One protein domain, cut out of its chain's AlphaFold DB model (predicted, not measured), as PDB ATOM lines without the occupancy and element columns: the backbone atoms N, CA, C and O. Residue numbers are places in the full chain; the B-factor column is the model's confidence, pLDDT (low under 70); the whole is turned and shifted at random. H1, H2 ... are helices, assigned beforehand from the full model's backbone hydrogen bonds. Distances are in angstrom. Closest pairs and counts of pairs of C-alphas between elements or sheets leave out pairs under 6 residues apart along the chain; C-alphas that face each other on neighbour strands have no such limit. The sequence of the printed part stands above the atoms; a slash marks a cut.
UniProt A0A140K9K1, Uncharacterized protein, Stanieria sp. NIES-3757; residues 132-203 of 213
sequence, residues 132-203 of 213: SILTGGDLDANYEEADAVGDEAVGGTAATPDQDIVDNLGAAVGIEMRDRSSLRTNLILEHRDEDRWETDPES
ATOM      1  N   SER A 132       8.241  51.367  34.335       75.44
ATOM      2  CA  SER A 132       9.262  50.369  33.977       75.44
ATOM      3  C   SER A 132       8.723  49.254  33.070       75.44
ATOM      4  O   SER A 132       9.486  48.549  32.411       75.44
ATOM      5  N   ILE A 133       7.396  49.114  32.980       78.06
ATOM      6  CA  ILE A 133       6.742  48.216  32.034       78.06
ATOM      7  C   ILE A 133       7.109  48.520  30.577       78.06
ATOM      8  O   ILE A 133       7.225  47.582  29.802       78.06
ATOM      9  N   LEU A 134       7.374  49.781  30.203       78.44
ATOM     10  CA  LEU A 134       7.720  50.159  28.822       78.44
ATOM     11  C   LEU A 134       9.066  49.580  28.359       78.44
ATOM     12  O   LEU A 134       9.268  49.359  27.170       78.44
ATOM     13  N   THR A 135       9.958  49.277  29.300       82.12
ATOM     14  CA  THR A 135      11.288  48.699  29.051       82.12
ATOM     15  C   THR A 135      11.358  47.207  29.434       82.12
ATOM     16  O   THR A 135      12.417  46.588  29.539       82.12
ATOM     17  N   GLY A 136      10.196  46.573  29.636       80.62
ATOM     18  CA  GLY A 136      10.120  45.156  30.006       80.62
ATOM     19  C   GLY A 136      10.579  44.872  31.440       80.62
ATOM     20  O   GLY A 136      10.986  43.751  31.735       80.62
ATOM     21  N   GLY A 137      10.504  45.867  32.330       80.06
ATOM     22  CA  GLY A 137      10.866  45.739  33.742       80.06
ATOM     23  C   GLY A 137      12.342  45.988  34.056       80.06
ATOM     24  O   GLY A 137      12.755  45.722  35.182       80.06
ATOM     25  N   ASP A 138      13.126  46.498  33.101       77.44
ATOM     26  CA  ASP A 138      14.495  46.936  33.377       77.44
ATOM     27  C   ASP A 138      14.500  48.209  34.222       77.44
ATOM     28  O   ASP A 138      13.985  49.252  33.821       77.44
ATOM     29  N   LEU A 139      15.080  48.116  35.413       75.75
ATOM     30  CA  LEU A 139      15.233  49.250  36.320       75.75
ATOM     31  C   LEU A 139      16.416  50.143  35.937       75.75
ATOM     32  O   LEU A 139      16.453  51.298  36.364       75.75
ATOM     33  N   ASP A 140      17.373  49.613  35.171       77.56
ATOM     34  CA  ASP A 140      18.558  50.353  34.733       77.56
ATOM     35  C   ASP A 140      18.302  51.136  33.433       77.56
ATOM     36  O   ASP A 140      19.114  51.982  33.047       77.56
ATOM     37  N   ALA A 141      17.169  50.882  32.778       79.50
ATOM     38  CA  ALA A 141      16.757  51.551  31.556       79.50
ATOM     39  C   ALA A 141      16.007  52.867  31.841       79.50
ATOM     40  O   ALA A 141      15.291  53.021  32.838       79.50
ATOM     41  N   ASN A 142      16.192  53.847  30.959       82.12
ATOM     42  CA  ASN A 142      15.590  55.170  31.046       82.12
ATOM     43  C   ASN A 142      14.144  55.165  30.519       82.12
ATOM     44  O   ASN A 142      13.832  55.704  29.453       82.12
ATOM     45  N   TYR A 143      13.234  54.611  31.322       80.25
ATOM     46  CA  TYR A 143      11.809  54.517  30.995       80.25
ATOM     47  C   TYR A 143      11.133  55.884  30.740       80.25
ATOM     48  O   TYR A 143      10.118  55.943  30.050       80.25
ATOM     49  N   GLU A 144      11.675  56.991  31.267       78.88
ATOM     50  CA  GLU A 144      11.168  58.350  31.002       78.88
ATOM     51  C   GLU A 144      11.430  58.772  29.551       78.88
ATOM     52  O   GLU A 144      10.591  59.408  28.912       78.88
ATOM     53  N   GLU A 145      12.590  58.400  29.013       78.25
ATOM     54  CA  GLU A 145      12.941  58.636  27.615       78.25
ATOM     55  C   GLU A 145      12.191  57.665  26.695       78.25
ATOM     56  O   GLU A 145      11.704  58.070  25.639       78.25
ATOM     57  N   ALA A 146      11.974  56.423  27.135       80.25
ATOM     58  CA  ALA A 146      11.095  55.484  26.444       80.25
ATOM     59  C   ALA A 146       9.666  56.039  26.272       80.25
ATOM     60  O   ALA A 146       9.115  55.977  25.175       80.25
ATOM     61  N   ASP A 147       9.079  56.637  27.315       79.94
ATOM     62  CA  ASP A 147       7.742  57.249  27.242       79.94
ATOM     63  C   ASP A 147       7.729  58.526  26.380       79.94
ATOM     64  O   ASP A 147       6.809  58.752  25.592       79.94
ATOM     65  N   ALA A 148       8.774  59.354  26.483       80.06
ATOM     66  CA  ALA A 148       8.820  60.652  25.811       80.06
ATOM     67  C   ALA A 148       9.165  60.577  24.314       80.06
ATOM     68  O   ALA A 148       8.640  61.367  23.521       80.06
ATOM     69  N   VAL A 149      10.086  59.691  23.926       81.94
ATOM     70  CA  VAL A 149      10.616  59.599  22.552       81.94
ATOM     71  C   VAL A 149      10.559  58.195  21.955       81.94
ATOM     72  O   VAL A 149      10.721  58.069  20.741       81.94
ATOM     73  N   GLY A 150      10.298  57.156  22.753       78.31
ATOM     74  CA  GLY A 150      10.238  55.774  22.265       78.31
ATOM     75  C   GLY A 150      11.585  55.216  21.801       78.31
ATOM     76  O   GLY A 150      11.597  54.307  20.975       78.31
ATOM     77  N   ASP A 151      12.707  55.779  22.267       76.31
ATOM     78  CA  ASP A 151      14.058  55.422  21.791       76.31
ATOM     79  C   ASP A 151      14.647  54.190  22.502       76.31
ATOM     80  O   ASP A 151      15.606  53.585  22.022       76.31
ATOM     81  N   GLU A 152      14.064  53.761  23.624       75.56
ATOM     82  CA  GLU A 152      14.505  52.543  24.301       75.56
ATOM     83  C   GLU A 152      13.839  51.288  23.734       75.56
ATOM     84  O   GLU A 152      12.617  51.178  23.629       75.56
ATOM     85  N   ALA A 153      14.670  50.298  23.408       76.81
ATOM     86  CA  ALA A 153      14.200  48.970  23.063       76.81
ATOM     87  C   ALA A 153      13.734  48.224  24.322       76.81
ATOM     88  O   ALA A 153      14.442  48.166  25.326       76.81
ATOM     89  N   VAL A 154      12.586  47.559  24.221       75.75
ATOM     90  CA  VAL A 154      12.161  46.519  25.166       75.75
ATOM     91  C   VAL A 154      13.251  45.458  25.322       75.75
ATOM     92  O   VAL A 154      13.671  44.862  24.329       75.75
ATOM     93  N   GLY A 155      13.719  45.205  26.547       74.19
ATOM     94  CA  GLY A 155      14.840  44.276  26.756       74.19
ATOM     95  C   GLY A 155      16.230  44.928  26.747       74.19
ATOM     96  O   GLY A 155      17.227  44.233  26.927       74.19
ATOM     97  N   GLY A 156      16.318  46.237  26.487       76.81
ATOM     98  CA  GLY A 156      17.589  46.932  26.292       76.81
ATOM     99  C   GLY A 156      18.408  46.380  25.115       76.81
ATOM    100  O   GLY A 156      17.916  45.681  24.229       76.81
ATOM    101  N   THR A 157      19.706  46.699  25.084       74.44
ATOM    102  CA  THR A 157      20.642  46.131  24.087       74.44
ATOM    103  C   THR A 157      21.161  44.746  24.478       74.44
ATOM    104  O   THR A 157      21.655  44.003  23.626       74.44
ATOM    105  N   ALA A 158      21.052  44.399  25.758       78.12
ATOM    106  CA  ALA A 158      21.453  43.124  26.319       78.12
ATOM    107  C   ALA A 158      20.405  42.695  27.343       78.12
ATOM    108  O   ALA A 158      20.139  43.438  28.280       78.12
ATOM    109  N   ALA A 159      19.869  41.484  27.178       75.94
ATOM    110  CA  ALA A 159      18.921  40.920  28.127       75.94
ATOM    111  C   ALA A 159      19.581  40.805  29.507       75.94
ATOM    112  O   ALA A 159      20.583  40.093  29.672       75.94
ATOM    113  N   THR A 160      19.026  41.506  30.489       77.38
ATOM    114  CA  THR A 160      19.444  41.379  31.883       77.38
ATOM    115  C   THR A 160      18.718  40.191  32.527       77.38
ATOM    116  O   THR A 160      17.588  39.878  32.154       77.38
ATOM    117  N   PRO A 161      19.338  39.476  33.486       82.00
ATOM    118  CA  PRO A 161      18.677  38.358  34.165       82.00
ATOM    119  C   PRO A 161      17.367  38.733  34.871       82.00
ATOM    120  O   PRO A 161      16.529  37.861  35.065       82.00
ATOM    121  N   ASP A 162      17.201  40.005  35.242       78.69
ATOM    122  CA  ASP A 162      15.992  40.523  35.887       78.69
ATOM    123  C   ASP A 162      14.813  40.699  34.899       78.69
ATOM    124  O   ASP A 162      13.668  40.849  35.320       78.69
ATOM    125  N   GLN A 163      15.060  40.616  33.584       84.88
ATOM    126  CA  GLN A 163      14.042  40.625  32.521       84.88
ATOM    127  C   GLN A 163      13.581  39.202  32.153       84.88
ATOM    128  O   GLN A 163      13.624  38.790  30.991       84.88
ATOM    129  N   ASP A 164      13.144  38.419  33.137       86.25
ATOM    130  CA  ASP A 164      12.686  37.035  32.938       86.25
ATOM    131  C   ASP A 164      11.150  36.874  32.949       86.25
ATOM    132  O   ASP A 164      10.620  35.795  32.655       86.25
ATOM    133  N   ILE A 165      10.416  37.954  33.230       87.38
ATOM    134  CA  ILE A 165       8.953  37.953  33.328       87.38
ATOM    135  C   ILE A 165       8.327  38.181  31.946       87.38
ATOM    136  O   ILE A 165       8.223  39.308  31.460       87.38
ATOM    137  N   VAL A 166       7.841  37.096  31.334       86.06
ATOM    138  CA  VAL A 166       7.202  37.104  30.002       86.06
ATOM    139  C   VAL A 166       6.007  38.056  29.927       86.06
ATOM    140  O   VAL A 166       5.828  38.707  28.903       86.06
ATOM    141  N   ASP A 167       5.219  38.178  30.996       85.81
ATOM    142  CA  ASP A 167       4.055  39.071  31.018       85.81
ATOM    143  C   ASP A 167       4.471  40.545  30.900       85.81
ATOM    144  O   ASP A 167       3.849  41.302  30.157       85.81
ATOM    145  N   ASN A 168       5.577  40.936  31.545       85.69
ATOM    146  CA  ASN A 168       6.120  42.293  31.462       85.69
ATOM    147  C   ASN A 168       6.662  42.580  30.060       85.69
ATOM    148  O   ASN A 168       6.359  43.620  29.487       85.69
ATOM    149  N   LEU A 169       7.416  41.641  29.481       86.50
ATOM    150  CA  LEU A 169       7.904  41.731  28.098       86.50
ATOM    151  C   LEU A 169       6.751  41.802  27.088       86.50
ATOM    152  O   LEU A 169       6.802  42.570  26.128       86.50
ATOM    153  N   GLY A 170       5.698  41.015  27.312       86.38
ATOM    154  CA  GLY A 170       4.504  41.009  26.479       86.38
ATOM    155  C   GLY A 170       3.759  42.338  26.537       86.38
ATOM    156  O   GLY A 170       3.431  42.886  25.487       86.38
ATOM    157  N   ALA A 171       3.554  42.885  27.736       84.88
ATOM    158  CA  ALA A 171       2.945  44.199  27.930       84.88
ATOM    159  C   ALA A 171       3.767  45.315  27.276       84.88
ATOM    160  O   ALA A 171       3.216  46.138  26.546       84.88
ATOM    161  N   ALA A 172       5.090  45.281  27.437       85.00
ATOM    162  CA  ALA A 172       5.998  46.267  26.861       85.00
ATOM    163  C   ALA A 172       5.942  46.309  25.321       85.00
ATOM    164  O   ALA A 172       6.002  47.372  24.707       85.00
ATOM    165  N   VAL A 173       5.781  45.146  24.680       84.50
ATOM    166  CA  VAL A 173       5.634  45.018  23.216       84.50
ATOM    167  C   VAL A 173       4.186  45.260  22.748       84.50
ATOM    168  O   VAL A 173       3.935  45.462  21.555       84.50
ATOM    169  N   GLY A 174       3.217  45.250  23.667       84.50
ATOM    170  CA  GLY A 174       1.787  45.349  23.363       84.50
ATOM    171  C   GLY A 174       1.168  44.039  22.861       84.50
ATOM    172  O   GLY A 174       0.230  44.062  22.067       84.50
ATOM    173  N   ILE A 175       1.706  42.894  23.287       87.69
ATOM    174  CA  ILE A 175       1.225  41.540  22.968       87.69
ATOM    175  C   ILE A 175       0.786  40.788  24.231       87.69
ATOM    176  O   ILE A 175       1.147  39.630  24.432       87.69
ATOM    177  N   GLU A 176       0.018  41.442  25.102       85.31
ATOM    178  CA  GLU A 176      -0.451  40.844  26.355       85.31
ATOM    179  C   GLU A 176      -1.242  39.550  26.116       85.31
ATOM    180  O   GLU A 176      -2.159  39.473  25.291       85.31
ATOM    181  N   MET A 177      -0.882  38.508  26.863       86.25
ATOM    182  CA  MET A 177      -1.467  37.177  26.751       86.25
ATOM    183  C   MET A 177      -2.072  36.757  28.086       86.25
ATOM    184  O   MET A 177      -1.574  37.098  29.149       86.25
ATOM    185  N   ARG A 178      -3.155  35.979  28.040       84.50
ATOM    186  CA  ARG A 178      -3.749  35.401  29.255       84.50
ATOM    187  C   ARG A 178      -2.890  34.254  29.774       84.50
ATOM    188  O   ARG A 178      -2.348  33.482  28.977       84.50
ATOM    189  N   ASP A 179      -2.877  34.072  31.091       83.56
ATOM    190  CA  ASP A 179      -2.221  32.943  31.749       83.56
ATOM    191  C   ASP A 179      -2.560  31.611  31.077       83.56
ATOM    192  O   ASP A 179      -3.721  31.319  30.764       83.56
ATOM    193  N   ARG A 180      -1.536  30.766  30.905       82.88
ATOM    194  CA  ARG A 180      -1.650  29.419  30.312       82.88
ATOM    195  C   ARG A 180      -2.197  29.399  28.879       82.88
ATOM    196  O   ARG A 180      -2.575  28.331  28.394       82.88
ATOM    197  N   SER A 181      -2.249  30.539  28.193       80.62
ATOM    198  CA  SER A 181      -2.529  30.564  26.761       80.62
ATOM    199  C   SER A 181      -1.295  30.130  25.963       80.62
ATOM    200  O   SER A 181      -0.153  30.313  26.379       80.62
ATOM    201  N   SER A 182      -1.521  29.500  24.811       81.25
ATOM    202  CA  SER A 182      -0.440  29.167  23.881       81.25
ATOM    203  C   SER A 182       0.156  30.446  23.300       81.25
ATOM    204  O   SER A 182      -0.624  31.272  22.826       81.25
ATOM    205  N   LEU A 183       1.488  30.561  23.235       83.25
ATOM    206  CA  LEU A 183       2.179  31.675  22.574       83.25
ATOM    207  C   LEU A 183       1.718  31.808  21.113       83.25
ATOM    208  O   LEU A 183       1.908  30.903  20.299       83.25
ATOM    209  N   ARG A 184       1.068  32.931  20.795       85.19
ATOM    210  CA  ARG A 184       0.463  33.229  19.485       85.19
ATOM    211  C   ARG A 184       0.771  34.662  19.053       85.19
ATOM    212  O   ARG A 184      -0.117  35.398  18.642       85.19
ATOM    213  N   THR A 185       2.040  35.047  19.128       85.06
ATOM    214  CA  THR A 185       2.500  36.419  18.871       85.06
ATOM    215  C   THR A 185       2.067  36.955  17.508       85.06
ATOM    216  O   THR A 185       1.540  38.057  17.436       85.06
ATOM    217  N   ASN A 186       2.212  36.161  16.439       87.56
ATOM    218  CA  ASN A 186       1.828  36.593  15.088       87.56
ATOM    219  C   ASN A 186       0.341  36.955  14.995       87.56
ATOM    220  O   ASN A 186       0.009  38.001  14.462       87.56
ATOM    221  N   LEU A 187      -0.537  36.130  15.575       85.94
ATOM    222  CA  LEU A 187      -1.980  36.373  15.549       85.94
ATOM    223  C   LEU A 187      -2.351  37.664  16.294       85.94
ATOM    224  O   LEU A 187      -3.234  38.393  15.860       85.94
ATOM    225  N   ILE A 188      -1.680  37.939  17.415       85.44
ATOM    226  CA  ILE A 188      -1.924  39.151  18.208       85.44
ATOM    227  C   ILE A 188      -1.471  40.392  17.432       85.44
ATOM    228  O   ILE A 188      -2.189  41.387  17.398       85.44
ATOM    229  N   LEU A 189      -0.310  40.326  16.776       86.00
ATOM    230  CA  LEU A 189       0.198  41.423  15.953       86.00
ATOM    231  C   LEU A 189      -0.666  41.668  14.715       86.00
ATOM    232  O   LEU A 189      -0.934  42.822  14.404       86.00
ATOM    233  N   GLU A 190      -1.124  40.610  14.042       86.69
ATOM    234  CA  GLU A 190      -2.054  40.719  12.911       86.69
ATOM    235  C   GLU A 190      -3.351  41.408  13.339       86.69
ATOM    236  O   GLU A 190      -3.757  42.378  12.708       86.69
ATOM    237  N   HIS A 191      -3.947  40.982  14.454       85.00
ATOM    238  CA  HIS A 191      -5.168  41.600  14.970       85.00
ATOM    239  C   HIS A 191      -4.965  43.074  15.351       85.00
ATOM    240  O   HIS A 191      -5.749  43.933  14.962       85.00
ATOM    241  N   ARG A 192      -3.862  43.400  16.041       85.81
ATOM    242  CA  ARG A 192      -3.504  44.792  16.353       85.81
ATOM    243  C   ARG A 192      -3.326  45.632  15.083       85.81
ATOM    244  O   ARG A 192      -3.642  46.818  15.078       85.81
ATOM    245  N   ASP A 193      -2.769  45.036  14.031       84.69
ATOM    246  CA  ASP A 193      -2.539  45.711  12.758       84.69
ATOM    247  C   ASP A 193      -3.842  45.956  11.977       84.69
ATOM    248  O   ASP A 193      -3.947  46.987  11.312       84.69
ATOM    249  N   GLU A 194      -4.842  45.077  12.100       84.19
ATOM    250  CA  GLU A 194      -6.203  45.287  11.574       84.19
ATOM    251  C   GLU A 194      -6.902  46.479  12.246       84.19
ATOM    252  O   GLU A 194      -7.559  47.268  11.566       84.19
ATOM    253  N   ASP A 195      -6.694  46.647  13.553       82.25
ATOM    254  CA  ASP A 195      -7.285  47.721  14.361       82.25
ATOM    255  C   ASP A 195      -6.504  49.049  14.276       82.25
ATOM    256  O   ASP A 195      -6.773  49.999  15.020       82.25
ATOM    257  N   ARG A 196      -5.510  49.153  13.382       85.50
ATOM    258  CA  ARG A 196      -4.777  50.410  13.185       85.50
ATOM    259  C   ARG A 196      -5.735  51.499  12.730       85.50
ATOM    260  O   ARG A 196      -6.407  51.354  11.714       85.50
ATOM    261  N   TRP A 197      -5.672  52.641  13.410       80.12
ATOM    262  CA  TRP A 197      -6.462  53.836  13.107       80.12
ATOM    263  C   TRP A 197      -6.439  54.206  11.615       80.12
ATOM    264  O   TRP A 197      -7.474  54.486  11.039       80.12
ATOM    265  N   GLU A 198      -5.287  54.108  10.945       78.19
ATOM    266  CA  GLU A 198      -5.158  54.385   9.502       78.19
ATOM    267  C   GLU A 198      -6.010  53.473   8.598       78.19
ATOM    268  O   GLU A 198      -6.339  53.847   7.472       78.19
ATOM    269  N   THR A 199      -6.335  52.270   9.072       81.06
ATOM    270  CA  THR A 199      -7.152  51.276   8.361       81.06
ATOM    271  C   THR A 199      -8.636  51.418   8.701       81.06
ATOM    272  O   THR A 199      -9.486  50.936   7.947       81.06
ATOM    273  N   ASP A 200      -8.967  52.110   9.794       79.12
ATOM    274  CA  ASP A 200     -10.345  52.305  10.224       79.12
ATOM    275  C   ASP A 200     -11.092  53.227   9.237       79.12
ATOM    276  O   ASP A 200     -10.688  54.374   9.019       79.12
ATOM    277  N   PRO A 201     -12.207  52.785   8.624       78.56
ATOM    278  CA  PRO A 201     -13.037  53.655   7.796       78.56
ATOM    279  C   PRO A 201     -13.549  54.902   8.533       78.56
ATOM    280  O   PRO A 201     -13.822  55.899   7.854       78.56
ATOM    281  N   GLU A 202     -13.674  54.863   9.866       79.44
ATOM    282  CA  GLU A 202     -14.043  56.012  10.706       79.44
ATOM    283  C   GLU A 202     -12.918  57.052  10.833       79.44
ATOM    284  O   GLU A 202     -13.193  58.226  11.069       79.44
ATOM    285  N   SER A 203     -11.662  56.656  10.606       76.44
ATOM    286  CA  SER A 203     -10.511  57.569  10.583       76.44
ATOM    287  C   SER A 203     -10.427  58.412   9.305       76.44
ATOM    288  O   SER A 203      -9.627  59.350   9.241       76.44
TER     289      SER A 203
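This is residues 132 to 203 of the 213 residues of an uncharacterized protein of Stanieria sp. NIES-3757 (UniProt A0A140K9K1). Three short helices form a loose row, H2, H1, H3, with H1 between the other two; H4 lies away from them beyond a long looping link, and a tail, residues 193 to 203, of which 193 and 194 belong to H4, sticks out. The 72 printed residues include four named helices, H1 to H4, and no named strand; the class is all helix, with 29 residues in helices, under half. The whole is loose and flat, radius of gyration of the C-alphas 14.1 A, spanning 42 by 33 by 16 A.

H1, residues 132 to 135, touches H2, residues 143 to 149; their closest C-alphas, of Ser 132 and Tyr 143, are 5.7 A apart. H1 touches H3, residues 166 to 173, closest at the C-alphas of Leu 134 and Ala 172, 4.7 A. H2 and H3 are apart. H4, residues 185 to 194, touches no helix. Every O i to N i+4 pair is within hydrogen-bond range in H2, H3 and H4; H1 is too short for one.

H1 begins at C-alpha 132 (9.262, 50.369, 33.977) and spans 5.6 A, H2 9.9 A, H3 10.5 A. H4 spans 14.4 A, ending at C-alpha 194 (-6.203, 45.287, 11.574).

The farthest C-alphas, of Pro 161 and Pro 201, are 44.0 A apart. The links H2 to H3 and H3 to H4 are long. The printed part has no cut; no printed residue is under 70 in pLDDT.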